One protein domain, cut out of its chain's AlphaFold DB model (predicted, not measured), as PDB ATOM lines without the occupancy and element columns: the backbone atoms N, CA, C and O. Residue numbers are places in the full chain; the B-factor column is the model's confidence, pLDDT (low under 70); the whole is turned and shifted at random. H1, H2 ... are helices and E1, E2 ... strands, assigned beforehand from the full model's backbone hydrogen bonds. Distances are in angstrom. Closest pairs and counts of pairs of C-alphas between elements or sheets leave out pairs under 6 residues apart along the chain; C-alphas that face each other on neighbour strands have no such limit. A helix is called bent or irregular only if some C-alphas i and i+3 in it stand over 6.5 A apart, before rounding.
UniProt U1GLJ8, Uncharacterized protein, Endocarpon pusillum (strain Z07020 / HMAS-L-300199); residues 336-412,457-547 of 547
ATOM      1  N   GLN A 336      18.134 -25.340  51.607       97.25
ATOM      2  CA  GLN A 336      16.787 -24.847  51.307       97.25
ATOM      3  C   GLN A 336      16.456 -24.941  49.813       97.25
ATOM      4  O   GLN A 336      15.329 -25.274  49.451       97.25
ATOM      5  N   GLU A 337      17.427 -24.683  48.934       97.06
ATOM      6  CA  GLU A 337      17.240 -24.847  47.489       97.06
ATOM      7  C   GLU A 337      16.933 -26.304  47.133       97.06
ATOM      8  O   GLU A 337      16.004 -26.564  46.370       97.06
ATOM      9  N   ILE A 338      17.652 -27.261  47.727       98.06
ATOM     10  CA  ILE A 338      17.442 -28.691  47.459       98.06
ATOM     11  C   ILE A 338      16.100 -29.164  48.019       98.06
ATOM     12  O   ILE A 338      15.386 -29.879  47.317       98.06
ATOM     13  N   LYS A 339      15.702 -28.714  49.217       98.25
ATOM     14  CA  LYS A 339      14.359 -28.974  49.762       98.25
ATOM     15  C   LYS A 339      13.269 -28.521  48.802       98.25
ATOM     16  O   LYS A 339      12.409 -29.319  48.448       98.25
ATOM     17  N   ARG A 340      13.340 -27.275  48.322       98.38
ATOM     18  CA  ARG A 340      12.348 -26.722  47.390       98.38
ATOM     19  C   ARG A 340      12.256 -27.526  46.093       98.38
ATOM     20  O   ARG A 340      11.157 -27.810  45.622       98.38
ATOM     21  N   ILE A 341      13.397 -27.936  45.537       98.62
ATOM     22  CA  ILE A 341      13.438 -28.782  44.334       98.62
ATOM     23  C   ILE A 341      12.836 -30.162  44.620       98.62
ATOM     24  O   ILE A 341      12.026 -30.642  43.832       98.62
ATOM     25  N   ALA A 342      13.172 -30.790  45.748       98.62
ATOM     26  CA  ALA A 342      12.631 -32.090  46.141       98.62
ATOM     27  C   ALA A 342      11.115 -32.050  46.386       98.62
ATOM     28  O   ALA A 342      10.387 -32.922  45.911       98.62
ATOM     29  N   GLN A 343      10.620 -31.007  47.054       98.81
ATOM     30  CA  GLN A 343       9.191 -30.774  47.253       98.81
ATOM     31  C   GLN A 343       8.469 -30.611  45.916       98.81
ATOM     32  O   GLN A 343       7.443 -31.252  45.701       98.81
ATOM     33  N   ALA A 344       9.009 -29.802  44.998       98.75
ATOM     34  CA  ALA A 344       8.433 -29.618  43.670       98.75
ATOM     35  C   ALA A 344       8.462 -30.914  42.847       98.75
ATOM     36  O   ALA A 344       7.470 -31.238  42.190       98.75
ATOM     37  N   ALA A 345       9.563 -31.671  42.901       98.69
ATOM     38  CA  ALA A 345       9.714 -32.962  42.231       98.69
ATOM     39  C   ALA A 345       8.648 -33.959  42.700       98.69
ATOM     40  O   ALA A 345       7.964 -34.566  41.876       98.69
ATOM     41  N   ILE A 346       8.448 -34.065  44.019       98.75
ATOM     42  CA  ILE A 346       7.375 -34.864  44.615       98.75
ATOM     43  C   ILE A 346       6.009 -34.301  44.214       98.75
ATOM     44  O   ILE A 346       5.127 -35.060  43.835       98.75
ATOM     45  N   HIS A 347       5.786 -32.991  44.270       98.75
ATOM     46  CA  HIS A 347       4.478 -32.402  43.981       98.75
ATOM     47  C   HIS A 347       4.035 -32.643  42.534       98.75
ATOM     48  O   HIS A 347       2.940 -33.155  42.317       98.75
ATOM     49  N   PHE A 348       4.886 -32.332  41.552       98.81
ATOM     50  CA  PHE A 348       4.549 -32.363  40.122       98.81
ATOM     51  C   PHE A 348       4.759 -33.710  39.430       98.81
ATOM     52  O   PHE A 348       4.491 -33.825  38.232       98.81
ATOM     53  N   GLU A 349       5.180 -34.745  40.150       98.50
ATOM     54  CA  GLU A 349       5.330 -36.097  39.607       98.50
ATOM     55  C   GLU A 349       4.108 -36.575  38.791       98.50
ATOM     56  O   GLU A 349       4.314 -37.047  37.671       98.50
ATOM     57  N   PRO A 350       2.840 -36.360  39.215       98.69
ATOM     58  CA  PRO A 350       1.697 -36.780  38.408       98.69
ATOM     59  C   PRO A 350       1.569 -36.078  37.050       98.69
ATOM     60  O   PRO A 350       0.960 -36.618  36.124       98.69
ATOM     61  N   ALA A 351       2.116 -34.867  36.916       98.69
ATOM     62  CA  ALA A 351       2.188 -34.162  35.644       98.69
ATOM     63  C   ALA A 351       3.305 -34.740  34.763       98.69
ATOM     64  O   ALA A 351       3.064 -35.004  33.587       98.69
ATOM     65  N   PHE A 352       4.488 -35.015  35.329       98.56
ATOM     66  CA  PHE A 352       5.598 -35.646  34.602       98.56
ATOM     67  C   PHE A 352       5.221 -37.014  34.021       98.56
ATOM     68  O   PHE A 352       5.553 -37.295  32.869       98.56
ATOM     69  N   GLU A 353       4.447 -37.822  34.751       98.25
ATOM     70  CA  GLU A 353       3.937 -39.114  34.264       98.25
ATOM     71  C   GLU A 353       3.082 -38.977  32.984       98.25
ATOM     72  O   GLU A 353       3.054 -39.877  32.145       98.25
ATOM     73  N   VAL A 354       2.416 -37.833  32.770       98.38
ATOM     74  CA  VAL A 354       1.668 -37.543  31.529       98.38
ATOM     75  C   VAL A 354       2.589 -37.160  30.369       98.38
ATOM     76  O   VAL A 354       2.264 -37.443  29.204       98.38
ATOM     77  N   LEU A 355       3.707 -36.489  30.664       98.31
ATOM     78  CA  LEU A 355       4.646 -35.995  29.653       98.31
ATOM     79  C   LEU A 355       5.449 -37.131  29.024       98.31
ATOM     80  O   LEU A 355       5.715 -37.094  27.825       98.31
ATOM     81  N   VAL A 356       5.785 -38.155  29.807       97.38
ATOM     82  CA  VAL A 356       6.558 -39.303  29.325       97.38
ATOM     83  C   VAL A 356       5.661 -40.379  28.693       97.38
ATOM     84  O   VAL A 356       4.477 -40.519  29.053       97.38
ATOM     85  N   PRO A 357       6.183 -41.140  27.713       96.06
ATOM     86  CA  PRO A 357       5.423 -42.217  27.096       96.06
ATOM     87  C   PRO A 357       5.213 -43.383  28.086       96.06
ATOM     88  O   PRO A 357       5.964 -43.499  29.061       96.06
ATOM     89  N   PRO A 358       4.174 -44.224  27.896       95.44
ATOM     90  CA  PRO A 358       3.795 -45.271  28.850       95.44
ATOM     91  C   PRO A 358       4.943 -46.189  29.288       95.44
ATOM     92  O   PRO A 358       5.060 -46.487  30.475       95.44
ATOM     93  N   GLU A 359       5.814 -46.575  28.363       93.06
ATOM     94  CA  GLU A 359       6.972 -47.441  28.589       93.06
ATOM     95  C   GLU A 359       8.026 -46.843  29.535       93.06
ATOM     96  O   GLU A 359       8.799 -47.584  30.132       93.06
ATOM     97  N   ARG A 360       8.039 -45.517  29.740       93.62
ATOM     98  CA  ARG A 360       8.946 -44.845  30.690       93.62
ATOM     99  C   ARG A 360       8.362 -44.682  32.091       93.62
ATOM    100  O   ARG A 360       9.098 -44.359  33.020       93.62
ATOM    101  N   ARG A 361       7.052 -44.882  32.270       93.12
ATOM    102  CA  ARG A 361       6.357 -44.638  33.551       93.12
ATOM    103  C   ARG A 361       6.768 -45.635  34.627       93.12
ATOM    104  O   ARG A 361       6.987 -45.248  35.772       93.12
ATOM    105  N   TRP A 362       6.947 -46.890  34.230       89.75
ATOM    106  CA  TRP A 362       7.319 -48.003  35.098       89.75
ATOM    107  C   TRP A 362       8.749 -48.463  34.799       89.75
ATOM    108  O   TRP A 362       8.970 -49.497  34.175       89.75
ATOM    109  N   ASN A 363       9.724 -47.650  35.204       89.94
ATOM    110  CA  ASN A 363      11.136 -47.947  34.992       89.94
ATOM    111  C   ASN A 363      11.880 -48.037  36.328       89.94
ATOM    112  O   ASN A 363      11.937 -47.064  37.080       89.94
ATOM    113  N   TRP A 364      12.517 -49.184  36.569       91.62
ATOM    114  CA  TRP A 364      13.373 -49.416  37.730       91.62
ATOM    115  C   TRP A 364      14.538 -48.422  37.838       91.62
ATOM    116  O   TRP A 364      14.963 -48.106  38.938       91.62
ATOM    117  N   TYR A 365      15.029 -47.885  36.721       92.62
ATOM    118  CA  TYR A 365      16.115 -46.899  36.698       92.62
ATOM    119  C   TYR A 365      15.630 -45.444  36.823       92.62
ATOM    120  O   TYR A 365      16.447 -44.527  36.853       92.62
ATOM    121  N   ALA A 366      14.315 -45.223  36.914       95.31
ATOM    122  CA  ALA A 366      13.690 -43.910  37.077       95.31
ATOM    123  C   ALA A 366      12.412 -44.012  37.935       95.31
ATOM    124  O   ALA A 366      11.319 -43.590  37.523       95.31
ATOM    125  N   ARG A 367      12.559 -44.615  39.124       95.94
ATOM    126  CA  ARG A 367      11.475 -44.844  40.094       95.94
ATOM    127  C   ARG A 367      10.860 -43.538  40.571       95.94
ATOM    128  O   ARG A 367      11.494 -42.485  40.531       95.94
ATOM    129  N   SER A 368       9.635 -43.603  41.064       97.38
ATOM    130  CA  SER A 368       8.963 -42.424  41.593       97.38
ATOM    131  C   SER A 368       9.643 -41.929  42.874       97.38
ATOM    132  O   SER A 368       9.906 -42.717  43.781       97.38
ATOM    133  N   ASN A 369       9.836 -40.617  43.010       97.81
ATOM    134  CA  ASN A 369      10.426 -40.020  44.213       97.81
ATOM    135  C   ASN A 369       9.511 -40.120  45.445       97.81
ATOM    136  O   ASN A 369      10.002 -39.982  46.561       97.81
ATOM    137  N   TRP A 370       8.207 -40.370  45.266       98.19
ATOM    138  CA  TRP A 370       7.256 -40.539  46.372       98.19
ATOM    139  C   TRP A 370       6.853 -41.997  46.626       98.19
ATOM    140  O   TRP A 370       7.117 -42.527  47.704       98.19
ATOM    141  N   ILE A 371       6.197 -42.646  45.655       97.19
ATOM    142  CA  ILE A 371       5.539 -43.945  45.857       97.19
ATOM    143  C   ILE A 371       6.516 -45.115  46.056       97.19
ATOM    144  O   ILE A 371       6.177 -46.064  46.758       97.19
ATOM    145  N   ASP A 372       7.721 -45.025  45.484       96.12
ATOM    146  CA  ASP A 372       8.784 -46.036  45.595       96.12
ATOM    147  C   ASP A 372       9.805 -45.710  46.701       96.12
ATOM    148  O   ASP A 372      10.791 -46.422  46.880       96.12
ATOM    149  N   ASN A 373       9.624 -44.611  47.436       95.75
ATOM    150  CA  ASN A 373      10.554 -44.215  48.488       95.75
ATOM    151  C   ASN A 373      10.179 -44.886  49.825       95.75
ATOM    152  O   ASN A 373       9.063 -44.721  50.333       95.75
ATOM    153  N   CYS A 374      11.127 -45.636  50.408       93.00
ATOM    154  CA  CYS A 374      10.917 -46.402  51.642       93.00
ATOM    155  C   CYS A 374      10.837 -45.545  52.919       93.00
ATOM    156  O   CYS A 374      10.358 -46.019  53.948       93.00
ATOM    157  N   GLY A 375      11.244 -44.277  52.847       92.50
ATOM    158  CA  GLY A 375      11.042 -43.249  53.866       92.50
ATOM    159  C   GLY A 375       9.694 -42.522  53.765       92.50
ATOM    160  O   GLY A 375       9.277 -41.902  54.740       92.50
ATOM    161  N   LEU A 376       8.994 -42.617  52.625       97.44
ATOM    162  CA  LEU A 376       7.792 -41.828  52.321       97.44
ATOM    163  C   LEU A 376       6.526 -42.697  52.200       97.44
ATOM    164  O   LEU A 376       5.966 -43.119  53.213       97.44
ATOM    165  N   ALA A 377       6.035 -42.979  50.987       97.19
ATOM    166  CA  ALA A 377       4.740 -43.642  50.789       97.19
ATOM    167  C   ALA A 377       4.688 -45.067  51.366       97.19
ATOM    168  O   ALA A 377       3.665 -45.489  51.914       97.19
ATOM    169  N   LEU A 378       5.803 -45.801  51.305       94.12
ATOM    170  CA  LEU A 378       5.930 -47.121  51.933       94.12
ATOM    171  C   LEU A 378       5.791 -47.057  53.466       94.12
ATOM    172  O   LEU A 378       5.413 -48.049  54.083       94.12
ATOM    173  N   ARG A 379       5.996 -45.880  54.071       95.25
ATOM    174  CA  ARG A 379       5.731 -45.578  55.489       95.25
ATOM    175  C   ARG A 379       4.395 -44.868  55.724       95.25
ATOM    176  O   ARG A 379       4.234 -44.170  56.719       95.25
ATOM    177  N   ASP A 380       3.437 -45.054  54.817       96.94
ATOM    178  CA  ASP A 380       2.087 -44.466  54.889       96.94
ATOM    179  C   ASP A 380       2.063 -42.931  54.881       96.94
ATOM    180  O   ASP A 380       1.095 -42.324  55.324       96.94
ATOM    181  N   LYS A 381       3.109 -42.284  54.355       98.25
ATOM    182  CA  LYS A 381       3.117 -40.829  54.191       98.25
ATOM    183  C   LYS A 381       2.432 -40.457  52.877       98.25
ATOM    184  O   LYS A 381       2.856 -40.853  51.785       98.25
ATOM    185  N   SER A 382       1.367 -39.668  52.959       98.31
ATOM    186  CA  SER A 382       0.747 -39.039  51.793       98.31
ATOM    187  C   SER A 382       1.714 -38.063  51.110       98.31
ATOM    188  O   SER A 382       2.750 -37.692  51.664       98.31
ATOM    189  N   ARG A 383       1.396 -37.629  49.884       98.12
ATOM    190  CA  ARG A 383       2.244 -36.683  49.139       98.12
ATOM    191  C   ARG A 383       2.442 -35.348  49.893       98.12
ATOM    192  O   ARG A 383       3.593 -34.938  50.010       98.12
ATOM    193  N   PRO A 384       1.401 -34.701  50.465       98.38
ATOM    194  CA  PRO A 384       1.579 -33.518  51.316       98.38
ATOM    195  C   PRO A 384       2.436 -33.768  52.565       98.38
ATOM    196  O   PRO A 384       3.329 -32.978  52.849       98.38
ATOM    197  N   GLU A 385       2.223 -34.881  53.273       98.44
ATOM    198  CA  GLU A 385       3.039 -35.236  54.447       98.44
ATOM    199  C   GLU A 385       4.502 -35.483  54.059       98.44
ATOM    200  O   GLU A 385       5.410 -35.099  54.784       98.44
ATOM    201  N   SER A 386       4.753 -36.068  52.886       98.62
ATOM    202  CA  SER A 386       6.110 -36.261  52.362       98.62
ATOM    203  C   SER A 386       6.809 -34.930  52.065       98.62
ATOM    204  O   SER A 386       7.984 -34.766  52.374       98.62
ATOM    205  N   ILE A 387       6.082 -33.965  51.491       98.62
ATOM    206  CA  ILE A 387       6.575 -32.601  51.241       98.62
ATOM    207  C   ILE A 387       6.919 -31.901  52.563       98.62
ATOM    208  O   ILE A 387       7.957 -31.245  52.656       98.62
ATOM    209  N   GLN A 388       6.077 -32.077  53.582       98.50
ATOM    210  CA  GLN A 388       6.320 -31.544  54.918       98.50
ATOM    211  C   GLN A 388       7.555 -32.182  55.569       98.50
ATOM    212  O   GLN A 388       8.405 -31.458  56.076       98.50
ATOM    213  N   LEU A 389       7.721 -33.507  55.484       98.38
ATOM    214  CA  LEU A 389       8.919 -34.184  55.997       98.38
ATOM    215  C   LEU A 389      10.202 -33.643  55.356       98.38
ATOM    216  O   LEU A 389      11.199 -33.465  56.047       98.38
ATOM    217  N   VAL A 390      10.180 -33.334  54.053       98.38
ATOM    218  CA  VAL A 390      11.308 -32.674  53.377       98.38
ATOM    219  C   VAL A 390      11.594 -31.297  53.987       98.38
ATOM    220  O   VAL A 390      12.759 -30.983  54.235       98.38
ATOM    221  N   GLU A 391      10.562 -30.495  54.265       98.12
ATOM    222  CA  GLU A 391      10.720 -29.181  54.909       98.12
ATOM    223  C   GLU A 391      11.343 -29.295  56.305       98.12
ATOM    224  O   GLU A 391      12.200 -28.492  56.666       98.12
ATOM    225  N   GLU A 392      10.963 -30.320  57.065       97.88
ATOM    226  CA  GLU A 392      11.398 -30.535  58.448       97.88
ATOM    227  C   GLU A 392      12.856 -31.015  58.568       97.88
ATOM    228  O   GLU A 392      13.443 -30.932  59.648       97.88
ATOM    229  N   THR A 393      13.488 -31.473  57.478       97.88
ATOM    230  CA  THR A 393      14.903 -31.894  57.504       97.88
ATOM    231  C   THR A 393      15.846 -30.749  57.880       97.88
ATOM    232  O   THR A 393      15.761 -29.653  57.342       97.88
ATOM    233  N   SER A 394      16.783 -30.958  58.801       97.19
ATOM    234  CA  SER A 394      17.665 -29.883  59.299       97.19
ATOM    235  C   SER A 394      19.064 -29.875  58.678       97.19
ATOM    236  O   SER A 394      19.795 -28.900  58.838       97.19
ATOM    237  N   SER A 395      19.444 -30.929  57.952       96.62
ATOM    238  CA  SER A 395      20.780 -31.097  57.373       96.62
ATOM    239  C   SER A 395      20.735 -31.708  55.974       96.62
ATOM    240  O   SER A 395      19.758 -32.361  55.591       96.62
ATOM    241  N   MET A 396      21.822 -31.525  55.216       94.94
ATOM    242  CA  MET A 396      21.979 -32.137  53.893       94.94
ATOM    243  C   MET A 396      21.938 -33.663  53.985       94.94
ATOM    244  O   MET A 396      21.214 -34.315  53.238       94.94
ATOM    245  N   SER A 397      22.664 -34.223  54.951       94.75
ATOM    246  CA  SER A 397      22.719 -35.663  55.202       94.75
ATOM    247  C   SER A 397      21.344 -36.241  55.548       94.75
ATOM    248  O   SER A 397      20.956 -37.268  54.993       94.75
ATOM    249  N   GLY A 398      20.567 -35.562  56.403       96.12
ATOM    250  CA  GLY A 398      19.202 -35.979  56.743       96.12
ATOM    251  C   GLY A 398      18.265 -35.956  55.535       96.12
ATOM    252  O   GLY A 398      17.507 -36.900  55.316       96.12
ATOM    253  N   LEU A 399      18.370 -34.921  54.695       96.94
ATOM    254  CA  LEU A 399      17.603 -34.833  53.455       96.94
ATOM    255  C   LEU A 399      17.981 -35.932  52.451       96.94
ATOM    256  O   LEU A 399      17.097 -36.533  51.841       96.94
ATOM    257  N   MET A 400      19.273 -36.232  52.294       95.69
ATOM    258  CA  MET A 400      19.730 -37.305  51.406       95.69
ATOM    259  C   MET A 400      19.267 -38.679  51.888       95.69
ATOM    260  O   MET A 400      18.796 -39.461  51.071       95.69
ATOM    261  N   LEU A 401      19.314 -38.960  53.194       95.06
ATOM    262  CA  LEU A 401      18.787 -40.212  53.750       95.06
ATOM    263  C   LEU A 401      17.272 -40.355  53.545       95.06
ATOM    264  O   LEU A 401      16.796 -41.463  53.300       95.06
ATOM    265  N   LEU A 402      16.522 -39.250  53.614       96.81
ATOM    266  CA  LEU A 402      15.082 -39.245  53.356       96.81
ATOM    267  C   LEU A 402      14.763 -39.509  51.875       96.81
ATOM    268  O   LEU A 402      13.895 -40.324  51.563       96.81
ATOM    269  N   LEU A 403      15.440 -38.818  50.953       96.31
ATOM    270  CA  LEU A 403      15.147 -38.884  49.513       96.31
ATOM    271  C   LEU A 403      15.778 -40.096  48.814       96.31
ATOM    272  O   LEU A 403      15.204 -40.615  47.857       96.31
ATOM    273  N   HIS A 404      16.939 -40.533  49.297       94.81
ATOM    274  CA  HIS A 404      17.757 -41.618  48.758       94.81
ATOM    275  C   HIS A 404      18.198 -42.549  49.889       94.81
ATOM    276  O   HIS A 404      19.383 -42.590  50.236       94.81
ATOM    277  N   PRO A 405      17.265 -43.316  50.476       89.81
ATOM    278  CA  PRO A 405      17.641 -44.359  51.417       89.81
ATOM    279  C   PRO A 405      18.673 -45.279  50.746       89.81
ATOM    280  O   PRO A 405      18.537 -45.620  49.572       89.81
ATOM    281  N   PHE A 406      19.745 -45.621  51.468       87.44
ATOM    282  CA  PHE A 406      20.887 -46.397  50.950       87.44
ATOM    283  C   PHE A 406      21.625 -45.753  49.764       87.44
ATOM    284  O   PHE A 406      22.341 -46.438  49.040       87.44
ATOM    285  N   TYR A 407      21.472 -44.439  49.569       86.75
ATOM    286  CA  TYR A 407      22.081 -43.684  48.468       86.75
ATOM    287  C   TYR A 407      21.707 -44.219  47.074       86.75
ATOM    288  O   TYR A 407      22.461 -44.078  46.111       86.75
ATOM    289  N   GLU A 408      20.520 -44.820  46.940       90.69
ATOM    290  CA  GLU A 408      20.061 -45.365  45.666       90.69
ATOM    291  C   GLU A 408      19.847 -44.264  44.622       90.69
ATOM    292  O   GLU A 408      18.983 -43.398  44.762       90.69
ATOM    293  N   ARG A 409      20.579 -44.339  43.508       93.50
ATOM    294  CA  ARG A 409      20.495 -43.357  42.411       93.50
ATOM    295  C   ARG A 409      19.276 -43.520  41.493       93.50
ATOM    296  O   ARG A 409      19.025 -42.686  40.629       93.50
ATOM    297  N   ASN A 410      18.527 -44.613  41.629       94.75
ATOM    298  CA  ASN A 410      17.508 -45.068  40.671       94.75
ATOM    299  C   ASN A 410      16.138 -44.387  40.827       94.75
ATOM    300  O   ASN A 410      15.097 -45.008  40.625       94.75
ATOM    301  N   TYR A 411      16.127 -43.108  41.192       96.81
ATOM    302  CA  TYR A 411      14.916 -42.292  41.223       96.81
ATOM    303  C   TYR A 411      14.859 -41.360  40.013       96.81
ATOM    304  O   TYR A 411      15.880 -40.969  39.454       96.81
ATOM    305  N   CYS A 412      13.637 -41.009  39.625       97.31
ATOM    306  CA  CYS A 412      13.299 -40.077  38.558       97.31
ATOM    307  C   CYS A 412      14.057 -38.751  38.707       97.31
ATOM    308  O   CYS A 412      14.693 -38.302  37.758       97.31
ATOM    309  N   SER A 457       7.514 -20.919  49.405       96.06
ATOM    310  CA  SER A 457       7.100 -21.870  50.438       96.06
ATOM    311  C   SER A 457       6.386 -23.106  49.879       96.06
ATOM    312  O   SER A 457       5.895 -23.110  48.741       96.06
ATOM    313  N   MET A 458       6.298 -24.157  50.702       96.25
ATOM    314  CA  MET A 458       5.574 -25.384  50.358       96.25
ATOM    315  C   MET A 458       4.057 -25.165  50.247       96.25
ATOM    316  O   MET A 458       3.390 -25.880  49.501       96.25
ATOM    317  N   GLU A 459       3.498 -24.171  50.941       97.19
ATOM    318  CA  GLU A 459       2.080 -23.812  50.852       97.19
ATOM    319  C   GLU A 459       1.758 -23.264  49.464       97.19
ATOM    320  O   GLU A 459       0.827 -23.754  48.826       97.19
ATOM    321  N   LYS A 460       2.567 -22.318  48.956       96.94
ATOM    322  CA  LYS A 460       2.410 -21.783  47.594       96.94
ATOM    323  C   LYS A 460       2.525 -22.890  46.551       96.94
ATOM    324  O   LYS A 460       1.667 -22.998  45.677       96.94
ATOM    325  N   LEU A 461       3.518 -23.772  46.685       98.00
ATOM    326  CA  LEU A 461       3.658 -24.937  45.808       98.00
ATOM    327  C   LEU A 461       2.372 -25.781  45.781       98.00
ATOM    328  O   LEU A 461       1.871 -26.122  44.710       98.00
ATOM    329  N   GLN A 462       1.806 -26.076  46.953       97.06
ATOM    330  CA  GLN A 462       0.615 -26.914  47.085       97.06
ATOM    331  C   GLN A 462      -0.691 -26.242  46.628       97.06
ATOM    332  O   GLN A 462      -1.686 -26.946  46.438       97.06
ATOM    333  N   MET A 463      -0.703 -24.924  46.393       97.12
ATOM    334  CA  MET A 463      -1.827 -24.228  45.747       97.12
ATOM    335  C   MET A 463      -1.916 -24.536  44.247       97.12
ATOM    336  O   MET A 463      -3.005 -24.473  43.668       97.12
ATOM    337  N   VAL A 464      -0.801 -24.915  43.612       98.38
ATOM    338  CA  VAL A 464      -0.771 -25.267  42.190       98.38
ATOM    339  C   VAL A 464      -1.252 -26.700  41.999       98.38
ATOM    340  O   VAL A 464      -0.701 -27.617  42.610       98.38
ATOM    341  N   PRO A 465      -2.233 -26.961  41.121       98.19
ATOM    342  CA  PRO A 465      -2.619 -28.323  40.791       98.19
ATOM    343  C   PRO A 465      -1.444 -29.113  40.185       98.19
ATOM    344  O   PRO A 465      -0.874 -28.668  39.190       98.19
ATOM    345  N   PRO A 466      -1.103 -30.313  40.687       98.38
ATOM    346  CA  PRO A 466      -0.043 -31.142  40.111       98.38
ATOM    347  C   PRO A 466      -0.533 -31.898  38.863       98.38
ATOM    348  O   PRO A 466      -0.592 -33.124  38.811       98.38
ATOM    349  N   ASN A 467      -0.958 -31.142  37.856       98.50
ATOM    350  CA  ASN A 467      -1.368 -31.609  36.536       98.50
ATOM    351  C   ASN A 467      -0.575 -30.854  35.456       98.50
ATOM    352  O   ASN A 467       0.209 -29.960  35.773       98.50
ATOM    353  N   VAL A 468      -0.749 -31.214  34.183       98.69
ATOM    354  CA  VAL A 468       0.012 -30.609  33.071       98.69
ATOM    355  C   VAL A 468      -0.104 -29.079  33.042       98.69
ATOM    356  O   VAL A 468       0.891 -28.397  32.832       98.69
ATOM    357  N   GLY A 469      -1.298 -28.533  33.272       98.31
ATOM    358  CA  GLY A 469      -1.557 -27.094  33.275       98.31
ATOM    359  C   GLY A 469      -0.859 -26.387  34.430       98.31
ATOM    360  O   GLY A 469      -0.175 -25.394  34.206       98.31
ATOM    361  N   GLY A 470      -0.953 -26.939  35.641       98.44
ATOM    362  CA  GLY A 470      -0.262 -26.389  36.800       98.44
ATOM    363  C   GLY A 470       1.259 -26.478  36.681       98.44
ATOM    364  O   GLY A 470       1.931 -25.508  37.002       98.44
ATOM    365  N   LEU A 471       1.812 -27.572  36.140       98.69
ATOM    366  CA  LEU A 471       3.250 -27.670  35.852       98.69
ATOM    367  C   LEU A 471       3.680 -26.649  34.789       98.69
ATOM    368  O   LEU A 471       4.695 -25.980  34.963       98.69
ATOM    369  N   ARG A 472       2.905 -26.498  33.707       98.31
ATOM    370  CA  ARG A 472       3.173 -25.507  32.653       98.31
ATOM    371  C   ARG A 472       3.161 -24.084  33.206       98.31
ATOM    372  O   ARG A 472       4.044 -23.301  32.870       98.31
ATOM    373  N   TRP A 473       2.174 -23.759  34.038       98.25
ATOM    374  CA  TRP A 473       2.112 -22.476  34.728       98.25
ATOM    375  C   TRP A 473       3.298 -22.316  35.680       98.25
ATOM    376  O   TRP A 473       3.955 -21.287  35.660       98.25
ATOM    377  N   PHE A 474       3.637 -23.348  36.455       98.38
ATOM    378  CA  PHE A 474       4.745 -23.316  37.406       98.38
ATOM    379  C   PHE A 474       6.052 -22.941  36.708       98.38
ATOM    380  O   PHE A 474       6.628 -21.902  37.007       98.38
ATOM    381  N   VAL A 475       6.470 -23.707  35.697       97.94
ATOM    382  CA  VAL A 475       7.737 -23.449  34.990       97.94
ATOM    383  C   VAL A 475       7.746 -22.138  34.195       97.94
ATOM    384  O   VAL A 475       8.808 -21.714  33.746       97.94
ATOM    385  N   SER A 476       6.595 -21.483  34.003       97.00
ATOM    386  CA  SER A 476       6.530 -20.180  33.340       97.00
ATOM    387  C   SER A 476       6.754 -18.995  34.283       97.00
ATOM    388  O   SER A 476       7.047 -17.902  33.790       97.00
ATOM    389  N   GLN A 477       6.673 -19.199  35.606       96.31
ATOM    390  CA  GLN A 477       6.752 -18.110  36.588       96.31
ATOM    391  C   GLN A 477       8.141 -17.466  36.657       96.31
ATOM    392  O   GLN A 477       8.250 -16.271  36.924       96.31
ATOM    393  N   PHE A 478       9.202 -18.228  36.380       92.56
ATOM    394  CA  PHE A 478      10.578 -17.736  36.454       92.56
ATOM    395  C   PHE A 478      11.351 -18.044  35.175       92.56
ATOM    396  O   PHE A 478      12.112 -19.005  35.093       92.56
ATOM    397  N   ASN A 479      11.182 -17.169  34.184       90.94
ATOM    398  CA  ASN A 479      11.931 -17.197  32.932       90.94
ATOM    399  C   ASN A 479      12.904 -16.023  32.852       90.94
ATOM    400  O   ASN A 479      12.512 -14.866  32.992       90.94
ATOM    401  N   VAL A 480      14.170 -16.317  32.565       91.62
ATOM    402  CA  VAL A 480      15.190 -15.301  32.297       91.62
ATOM    403  C   VAL A 480      15.435 -15.264  30.783       91.62
ATOM    404  O   VAL A 480      15.977 -16.232  30.241       91.62
ATOM    405  N   PRO A 481      15.058 -14.180  30.072       91.44
ATOM    406  CA  PRO A 481      15.250 -14.077  28.627       91.44
ATOM    407  C   PRO A 481      16.692 -14.370  28.197       91.44
ATOM    408  O   PRO A 481      17.651 -13.914  28.820       91.44
ATOM    409  N   GLY A 482      16.847 -15.177  27.148       90.38
ATOM    410  CA  GLY A 482      18.147 -15.617  26.633       90.38
ATOM    411  C   GLY A 482      18.837 -16.704  27.466       90.38
ATOM    412  O   GLY A 482      19.698 -17.401  26.937       90.38
ATOM    413  N   LYS A 483      18.461 -16.889  28.739       93.19
ATOM    414  CA  LYS A 483      18.856 -18.061  29.535       93.19
ATOM    415  C   LYS A 483      17.872 -19.209  29.309       93.19
ATOM    416  O   LYS A 483      18.334 -20.308  29.040       93.19
ATOM    417  N   ASN A 484      16.565 -18.945  29.335       95.50
ATOM    418  CA  ASN A 484      15.486 -19.900  29.044       95.50
ATOM    419  C   ASN A 484      14.921 -19.689  27.627       95.50
ATOM    420  O   ASN A 484      14.843 -18.549  27.161       95.50
ATOM    421  N   GLU A 485      14.452 -20.760  26.981       96.00
ATOM    422  CA  GLU A 485      13.694 -20.701  25.718       96.00
ATOM    423  C   GLU A 485      12.315 -21.375  25.853       96.00
ATOM    424  O   GLU A 485      12.127 -22.511  25.410       96.00
ATOM    425  N   PRO A 486      11.307 -20.677  26.423       95.12
ATOM    426  CA  PRO A 486       9.994 -21.262  26.719       95.12
ATOM    427  C   PRO A 486       9.287 -21.872  25.505       95.12
ATOM    428  O   PRO A 486       8.556 -22.848  25.645       95.12
ATOM    429  N   ALA A 487       9.540 -21.342  24.303       97.00
ATOM    430  CA  ALA A 487       8.973 -21.860  23.060       97.00
ATOM    431  C   ALA A 487       9.328 -23.336  22.808       97.00
ATOM    432  O   ALA A 487       8.525 -24.067  22.230       97.00
ATOM    433  N   ARG A 488      10.490 -23.812  23.280       96.69
ATOM    434  CA  ARG A 488      10.880 -25.225  23.143       96.69
ATOM    435  C   ARG A 488      10.019 -26.154  23.990       96.69
ATOM    436  O   ARG A 488       9.865 -27.320  23.637       96.69
ATOM    437  N   LEU A 489       9.418 -25.653  25.070       97.81
ATOM    438  CA  LEU A 489       8.558 -26.447  25.948       97.81
ATOM    439  C   LEU A 489       7.208 -26.780  25.302       97.81
ATOM    440  O   LEU A 489       6.573 -27.750  25.705       97.81
ATOM    441  N   GLU A 490       6.779 -26.039  24.273       97.56
ATOM    442  CA  GLU A 490       5.485 -26.264  23.611       97.56
ATOM    443  C   GLU A 490       5.327 -27.691  23.069       97.56
ATOM    444  O   GLU A 490       4.226 -28.245  23.103       97.56
ATOM    445  N   ARG A 491       6.433 -28.339  22.674       96.94
ATOM    446  CA  ARG A 491       6.441 -29.748  22.249       96.94
ATOM    447  C   ARG A 491       5.945 -30.698  23.347       96.94
ATOM    448  O   ARG A 491       5.249 -31.658  23.034       96.94
ATOM    449  N   LEU A 492       6.263 -30.437  24.617       97.25
ATOM    450  CA  LEU A 492       5.835 -31.283  25.747       97.25
ATOM    451  C   LEU A 492       4.342 -31.146  26.023       97.25
ATOM    452  O   LEU A 492       3.693 -32.091  26.477       97.25
ATOM    453  N   TRP A 493       3.801 -29.959  25.763       97.62
ATOM    454  CA  TRP A 493       2.407 -29.624  26.031       97.62
ATOM    455  C   TRP A 493       1.484 -30.059  24.893       97.62
ATOM    456  O   TRP A 493       0.286 -30.255  25.108       97.62
ATOM    457  N   GLN A 494       2.024 -30.219  23.683       97.19
ATOM    458  CA  GLN A 494       1.254 -30.534  22.488       97.19
ATOM    459  C   GLN A 494       0.419 -31.813  22.661       97.19
ATOM    460  O   GLN A 494       0.919 -32.888  22.990       97.19
ATOM    461  N   GLY A 495      -0.893 -31.690  22.436       97.25
ATOM    462  CA  GLY A 495      -1.845 -32.800  22.551       97.25
ATOM    463  C   GLY A 495      -2.152 -33.243  23.987       97.25
ATOM    464  O   GLY A 495      -2.909 -34.195  24.175       97.25
ATOM    465  N   LYS A 496      -1.605 -32.577  25.012       98.06
ATOM    466  CA  LYS A 496      -1.875 -32.891  26.420       98.06
ATOM    467  C   LYS A 496      -2.972 -31.981  26.962       98.06
ATOM    468  O   LYS A 496      -2.910 -30.760  26.854       98.06
ATOM    469  N   HIS A 497      -3.988 -32.575  27.583       98.12
ATOM    470  CA  HIS A 497      -5.043 -31.801  28.230       98.12
ATOM    471  C   HIS A 497      -4.488 -31.093  29.487       98.12
ATOM    472  O   HIS A 497      -3.839 -31.761  30.292       98.12
ATOM    473  N   PRO A 498      -4.779 -29.801  29.747       97.62
ATOM    474  CA  PRO A 498      -4.227 -29.087  30.908       97.62
ATOM    475  C   PRO A 498      -4.557 -29.739  32.259       97.62
ATOM    476  O   PRO A 498      -3.748 -29.745  33.173       97.62
ATOM    477  N   LYS A 499      -5.731 -30.362  32.397       97.56
ATOM    478  CA  LYS A 499      -6.101 -31.096  33.626       97.56
ATOM    479  C   LYS A 499      -5.567 -32.535  33.688       97.56
ATOM    480  O   LYS A 499      -5.916 -33.253  34.620       97.56
ATOM    481  N   ALA A 500      -4.800 -32.986  32.695       98.25
ATOM    482  CA  ALA A 500      -4.271 -34.343  32.687       98.25
ATOM    483  C   ALA A 500      -3.256 -34.530  33.821       98.25
ATOM    484  O   ALA A 500      -2.373 -33.700  34.027       98.25
ATOM    485  N   MET A 501      -3.394 -35.641  34.533       98.12
ATOM    486  CA  MET A 501      -2.448 -36.144  35.523       98.12
ATOM    487  C   MET A 501      -2.522 -37.670  35.513       98.12
ATOM    488  O   MET A 501      -3.557 -38.243  35.153       98.12
ATOM    489  N   LEU A 502      -1.428 -38.323  35.884       98.19
ATOM    490  CA  LEU A 502      -1.346 -39.770  36.043       98.19
ATOM    491  C   LEU A 502      -0.602 -40.068  37.337       98.19
ATOM    492  O   LEU A 502       0.460 -39.517  37.573       98.19
ATOM    493  N   GLN A 503      -1.156 -40.929  38.186       97.88
ATOM    494  CA  GLN A 503      -0.428 -41.357  39.379       97.88
ATOM    495  C   GLN A 503       0.759 -42.242  38.972       97.88
ATOM    496  O   GLN A 503       0.570 -43.093  38.093       97.88
ATOM    497  N   PRO A 504       1.942 -42.078  39.595       96.69
ATOM    498  CA  PRO A 504       3.059 -42.975  39.354       96.69
ATOM    499  C   PRO A 504       2.673 -44.404  39.738       96.69
ATOM    500  O   PRO A 504       1.940 -44.641  40.704       96.69
ATOM    501  N   VAL A 505       3.167 -45.361  38.959       94.00
ATOM    502  CA  VAL A 505       2.991 -46.788  39.227       94.00
ATOM    503  C   VAL A 505       4.227 -47.272  39.979       94.00
ATOM    504  O   VAL A 505       5.328 -47.059  39.470       94.00
ATOM    505  N   PRO A 506       4.077 -47.929  41.146       93.62
ATOM    506  CA  PRO A 506       5.224 -48.454  41.870       93.62
ATOM    507  C   PRO A 506       6.062 -49.389  41.000       93.62
ATOM    508  O   PRO A 506       5.517 -50.233  40.284       93.62
ATOM    509  N   ALA A 507       7.383 -49.303  41.116       90.44
ATOM    510  CA  ALA A 507       8.339 -50.092  40.343       90.44
ATOM    511  C   ALA A 507       8.255 -51.608  40.629       90.44
ATOM    512  O   ALA A 507       8.827 -52.421  39.912       90.44
ATOM    513  N   GLY A 508       7.477 -52.010  41.639       88.19
ATOM    514  CA  GLY A 508       7.165 -53.408  41.934       88.19
ATOM    515  C   GLY A 508       8.153 -54.076  42.888       88.19
ATOM    516  O   GLY A 508       7.875 -55.183  43.349       88.19
ATOM    517  N   GLN A 509       9.251 -53.401  43.219       88.31
ATOM    518  CA  GLN A 509      10.279 -53.853  44.151       88.31
ATOM    519  C   GLN A 509      10.654 -52.708  45.103       88.31
ATOM    520  O   GLN A 509      10.536 -51.538  44.739       88.31
ATOM    521  N   ILE A 510      11.078 -53.045  46.320       81.94
ATOM    522  CA  ILE A 510      11.581 -52.077  47.308       81.94
ATOM    523  C   ILE A 510      13.048 -51.759  46.990       81.94
ATOM    524  O   ILE A 510      13.419 -50.597  46.849       81.94
ATOM    525  N   TYR A 511      13.836 -52.814  46.780       82.00
ATOM    526  CA  TYR A 511      15.244 -52.806  46.375       82.00
ATOM    527  C   TYR A 511      15.431 -53.779  45.207       82.00
ATOM    528  O   TYR A 511      14.526 -54.590  44.968       82.00
ATOM    529  N   PRO A 512      16.573 -53.752  44.496       82.19
ATOM    530  CA  PRO A 512      16.826 -54.707  43.427       82.19
ATOM    531  C   PRO A 512      16.652 -56.142  43.940       82.19
ATOM    532  O   PRO A 512      17.318 -56.556  44.883       82.19
ATOM    533  N   GLY A 513      15.709 -56.879  43.352       86.31
ATOM    534  CA  GLY A 513      15.425 -58.272  43.714       86.31
ATOM    535  C   GLY A 513      14.456 -58.477  44.884       86.31
ATOM    536  O   GLY A 513      14.067 -59.614  45.134       86.31
ATOM    537  N   VAL A 514      13.993 -57.419  45.560       89.44
ATOM    538  CA  VAL A 514      13.060 -57.526  46.701       89.44
ATOM    539  C   VAL A 514      11.657 -57.069  46.280       89.44
ATOM    540  O   VAL A 514      11.374 -55.868  46.311       89.44
ATOM    541  N   PRO A 515      10.754 -57.977  45.862       93.81
ATOM    542  CA  PRO A 515       9.436 -57.601  45.363       93.81
ATOM    543  C   PRO A 515       8.538 -57.029  46.465       93.81
ATOM    544  O   PRO A 515       8.579 -57.465  47.613       93.81
ATOM    545  N   LEU A 516       7.647 -56.108  46.090       93.69
ATOM    546  CA  LEU A 516       6.597 -55.627  46.989       93.69
ATOM    547  C   LEU A 516       5.654 -56.774  47.371       93.69
ATOM    548  O   LEU A 516       5.111 -57.477  46.505       93.69
ATOM    549  N   THR A 517       5.374 -56.897  48.664       95.50
ATOM    550  CA  THR A 517       4.358 -57.808  49.190       95.50
ATOM    551  C   THR A 517       2.957 -57.408  48.698       95.50
ATOM    552  O   THR A 517       2.704 -56.241  48.373       95.50
ATOM    553  N   PRO A 518       1.978 -58.334  48.672       96.50
ATOM    554  CA  PRO A 518       0.591 -57.993  48.341       96.50
ATOM    555  C   PRO A 518       0.010 -56.872  49.218       96.50
ATOM    556  O   PRO A 518      -0.741 -56.026  48.728       96.50
ATOM    557  N   ARG A 519       0.396 -56.833  50.501       95.88
ATOM    558  CA  ARG A 519      -0.018 -55.792  51.449       95.88
ATOM    559  C   ARG A 519       0.520 -54.421  51.046       95.88
ATOM    560  O   ARG A 519      -0.250 -53.464  51.018       95.88
ATOM    561  N   GLU A 520       1.801 -54.327  50.698       95.56
ATOM    562  CA  GLU A 520       2.420 -53.074  50.249       95.56
ATOM    563  C   GLU A 520       1.834 -52.608  48.916       95.56
ATOM    564  O   GLU A 520       1.469 -51.443  48.784       95.56
ATOM    565  N   LYS A 521       1.630 -53.515  47.954       96.00
ATOM    566  CA  LYS A 521       0.964 -53.192  46.679       96.00
ATOM    567  C   LYS A 521      -0.427 -52.597  46.903       96.00
ATOM    568  O   LYS A 521      -0.764 -51.563  46.325       96.00
ATOM    569  N   TRP A 522      -1.236 -53.226  47.759       96.44
ATOM    570  CA  TRP A 522      -2.569 -52.724  48.100       96.44
ATOM    571  C   TRP A 522      -2.508 -51.355  48.786       96.44
ATOM    572  O   TRP A 522      -3.289 -50.455  48.460       96.44
ATOM    573  N   HIS A 523      -1.561 -51.194  49.707       96.69
ATOM    574  CA  HIS A 523      -1.338 -49.965  50.456       96.69
ATOM    575  C   HIS A 523      -0.958 -48.790  49.554       96.69
ATOM    576  O   HIS A 523      -1.636 -47.761  49.570       96.69
ATOM    577  N   LEU A 524       0.050 -48.961  48.698       96.62
ATOM    578  CA  LEU A 524       0.471 -47.938  47.741       96.62
ATOM    579  C   LEU A 524      -0.659 -47.590  46.764       96.62
ATOM    580  O   LEU A 524      -0.915 -46.417  46.496       96.62
ATOM    581  N   ALA A 525      -1.421 -48.587  46.301       97.00
ATOM    582  CA  ALA A 525      -2.584 -48.345  45.451       97.00
ATOM    583  C   ALA A 525      -3.680 -47.529  46.168       97.00
ATOM    584  O   ALA A 525      -4.348 -46.704  45.542       97.00
ATOM    585  N   ARG A 526      -3.882 -47.733  47.479       97.88
ATOM    586  CA  ARG A 526      -4.795 -46.917  48.297       97.88
ATOM    587  C   ARG A 526      -4.309 -45.469  48.385       97.88
ATOM    588  O   ARG A 526      -5.122 -44.571  48.156       97.88
ATOM    589  N   LEU A 527      -3.024 -45.244  48.659       98.12
ATOM    590  CA  LEU A 527      -2.431 -43.902  48.718       98.12
ATOM    591  C   LEU A 527      -2.536 -43.169  47.376       98.12
ATOM    592  O   LEU A 527      -3.018 -42.038  47.338       98.12
ATOM    593  N   ALA A 528      -2.196 -43.832  46.268       97.62
ATOM    594  CA  ALA A 528      -2.313 -43.264  44.926       97.62
ATOM    595  C   ALA A 528      -3.761 -42.859  44.587       97.62
ATOM    596  O   ALA A 528      -4.000 -41.789  44.023       97.62
ATOM    597  N   ARG A 529      -4.761 -43.674  44.966       98.19
ATOM    598  CA  ARG A 529      -6.185 -43.322  44.787       98.19
ATOM    599  C   ARG A 529      -6.591 -42.108  45.624       98.19
ATOM    600  O   ARG A 529      -7.299 -41.240  45.115       98.19
ATOM    601  N   ALA A 530      -6.161 -42.043  46.882       98.31
ATOM    602  CA  ALA A 530      -6.458 -40.915  47.762       98.31
ATOM    603  C   ALA A 530      -5.824 -39.610  47.246       98.31
ATOM    604  O   ALA A 530      -6.502 -38.582  47.178       98.31
ATOM    605  N   ASP A 531      -4.562 -39.664  46.809       98.38
ATOM    606  CA  ASP A 531      -3.869 -38.514  46.222       98.38
ATOM    607  C   ASP A 531      -4.529 -38.073  44.913       98.38
ATOM    608  O   ASP A 531      -4.814 -36.892  44.736       98.38
ATOM    609  N   ARG A 532      -4.911 -39.008  44.037       98.19
ATOM    610  CA  ARG A 532      -5.681 -38.692  42.826       98.19
ATOM    611  C   ARG A 532      -6.948 -37.894  43.136       98.19
ATOM    612  O   ARG A 532      -7.176 -36.853  42.524       98.19
ATOM    613  N   GLN A 533      -7.755 -38.340  44.097       98.44
ATOM    614  CA  GLN A 533      -8.974 -37.624  44.484       98.44
ATOM    615  C   GLN A 533      -8.673 -36.232  45.058       98.44
ATOM    616  O   GLN A 533      -9.418 -35.284  44.809       98.44
ATOM    617  N   ARG A 534      -7.582 -36.090  45.823       98.00
ATOM    618  CA  ARG A 534      -7.112 -34.795  46.334       98.00
ATOM    619  C   ARG A 534      -6.757 -33.850  45.186       98.00
ATOM    620  O   ARG A 534      -7.239 -32.720  45.179       98.00
ATOM    621  N   ILE A 535      -5.985 -34.319  44.207       97.94
ATOM    622  CA  ILE A 535      -5.584 -33.544  43.024       97.94
ATOM    623  C   ILE A 535      -6.807 -33.124  42.209       97.94
ATOM    624  O   ILE A 535      -6.912 -31.968  41.815       97.94
ATOM    625  N   GLU A 536      -7.767 -34.027  41.999       97.81
ATOM    626  CA  GLU A 536      -9.011 -33.718  41.288       97.81
ATOM    627  C   GLU A 536      -9.838 -32.642  42.007       97.81
ATOM    628  O   GLU A 536     -10.428 -31.784  41.351       97.81
ATOM    629  N   ARG A 537      -9.871 -32.643  43.348       97.69
ATOM    630  CA  ARG A 537     -10.511 -31.572  44.133       97.69
ATOM    631  C   ARG A 537      -9.755 -30.251  44.017       97.69
ATOM    632  O   ARG A 537     -10.383 -29.226  43.762       97.69
ATOM    633  N   LEU A 538      -8.429 -30.274  44.151       96.50
ATOM    634  CA  LEU A 538      -7.589 -29.082  44.012       96.50
ATOM    635  C   LEU A 538      -7.761 -28.453  42.623       96.50
ATOM    636  O   LEU A 538      -8.078 -27.276  42.517       96.50
ATOM    637  N   ALA A 539      -7.676 -29.252  41.557       95.69
ATOM    638  CA  ALA A 539      -7.819 -28.795  40.175       95.69
ATOM    639  C   ALA A 539      -9.216 -28.244  39.830       95.69
ATOM    640  O   ALA A 539      -9.360 -27.515  38.850       95.69
ATOM    641  N   LYS A 540     -10.260 -28.603  40.592       96.50
ATOM    642  CA  LYS A 540     -11.607 -28.021  40.442       96.50
ATOM    643  C   LYS A 540     -11.706 -26.620  41.043       96.50
ATOM    644  O   LYS A 540     -12.467 -25.807  40.529       96.50
ATOM    645  N   ASN A 541     -10.956 -26.362  42.110       96.00
ATOM    646  CA  ASN A 541     -11.079 -25.143  42.906       96.00
ATOM    647  C   ASN A 541      -9.991 -24.110  42.588       96.00
ATOM    648  O   ASN A 541     -10.225 -22.915  42.747       96.00
ATOM    649  N   ALA A 542      -8.819 -24.561  42.142       95.06
ATOM    650  CA  ALA A 542      -7.687 -23.701  41.839       95.06
ATOM    651  C   ALA A 542      -7.955 -22.827  40.603       95.06
ATOM    652  O   ALA A 542      -8.539 -23.277  39.613       95.06
ATOM    653  N   ARG A 543      -7.494 -21.576  40.660       94.19
ATOM    654  CA  ARG A 543      -7.554 -20.600  39.567       94.19
ATOM    655  C   ARG A 543      -6.210 -19.898  39.467       94.19
ATOM    656  O   ARG A 543      -5.578 -19.675  40.491       94.19
ATOM    657  N   GLU A 544      -5.798 -19.574  38.250       93.00
ATOM    658  CA  GLU A 544      -4.605 -18.762  38.020       93.00
ATOM    659  C   GLU A 544      -4.882 -17.273  38.330       93.00
ATOM    660  O   GLU A 544      -6.014 -16.820  38.113       93.00
ATOM    661  N   PRO A 545      -3.874 -16.500  38.780       92.12
ATOM    662  CA  PRO A 545      -2.579 -16.984  39.268       92.12
ATOM    663  C   PRO A 545      -2.767 -17.783  40.566       92.12
ATOM    664  O   PRO A 545      -3.631 -17.459  41.378       92.12
ATOM    665  N   TYR A 546      -1.995 -18.859  40.738       92.19
ATOM    666  CA  TYR A 546      -2.159 -19.719  41.913       92.19
ATOM    667  C   TYR A 546      -1.563 -19.109  43.187       92.19
ATOM    668  O   TYR A 546      -1.947 -19.536  44.272       92.19
ATOM    669  N   TRP A 547      -0.666 -18.125  43.067       89.50
ATOM    670  CA  TRP A 547      -0.164 -17.308  44.172       89.50
ATOM    671  C   TRP A 547       0.223 -15.908  43.707       89.50
ATOM    672  O   TRP A 547       0.462 -15.734  42.488       89.50
TER     673      TRP A 547
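Overview. This is residues 336 to 412 and 457 to 547 of the 547 residues of an uncharacterized protein of Endocarpon pusillum (strain Z07020 / HMAS-L-300199) (UniProt U1GLJ8). A kinked helix, H1, runs through the core; the shorter helices H3, H4 and H5 stand round its first part, roughly along its line, and the hairpin of H6 and H7 lies at its other end. The long helix H8 runs along one side of this cluster, past the first residue of H3 and the last of H5. The loop at residues 478 to 483 sticks out. The printed part has 168 residues, in the order H1 H2 H3 H4 H5 H6 H7 E1 H8, eight named helices and one strand; the class is mostly helix. It is compact, with a radius of gyration of the C-alphas of 16.0 A, and spans 45 by 35 by 30 A.

Along the chain. H1, residues 336 to 355, begins at C-alpha 336 (16.787, -24.847, 51.307) and is 27.2 A long. It is irregular, with C-alphas 347 and 350 7.6 A apart, and has a kink of 59 degrees near residue 349. H2 is residues 358 to 361, H3 383 to 392 with 14.4 A, and H4 396 to 403. After the cut come H5, residues 458 to 463, H6, 468 to 476 with 12.3 A, and H7, 486 to 493. E1 is residues 509 to 511. H8, residues 518 to 541, is 35.3 A long and ends at C-alpha 541 (-11.079, -25.143, 42.906).

Arrangement. H1 is the hub. With residues 339 to 347 alone it touches H3, opposite ways at a shallow tilt of 16 degrees; the closest C-alphas, of Gln 343 and Ile 387, are 5.1 A apart. With residues 340 to 347 alone it touches H5, closest at the C-alphas of Ala 344 and Leu 461, 7.0 A. With residues 348 to 355 alone it touches H6, at a steep tilt of 40 degrees; the C-alphas of Ala 351 and Val 468 are closest, 4.9 A. H6 and H7, a helical hairpin, only just touch, with 3 pairs of C-alphas within 8 A. H2 and H4 are each close to H1 but not clearly touching. H8 is about perpendicular to H3, at 89 degrees, close but not clearly touching; the C-alphas of Arg 383 and Asp 531 are closest, 7.0 A. H8 and H1 are apart. E1 pairs with no named strand, but its residues pair antiparallel with residues 514 to 515. Each O i to N i+4 pair is within hydrogen-bond range in H3, H4, H5, H6 and H8; H1 has 13 of 16, H7 has 0 of 4 but 4 of 5 O i to N i+3 pairs, and H2 is too short for an O i to N i+4 pair.

Size, cuts and confidence. The C-alphas of Gly 482 and Pro 518, the two farthest apart, are 50.7 A apart. Residues 413 to 456 are not printed, and C-alphas 412 and 457 are 22.6 A apart across the cut. The links H2 to H3 and H7 to E1 are long. Mean pLDDT of the printed part is 95.9, and no printed residue is under 70.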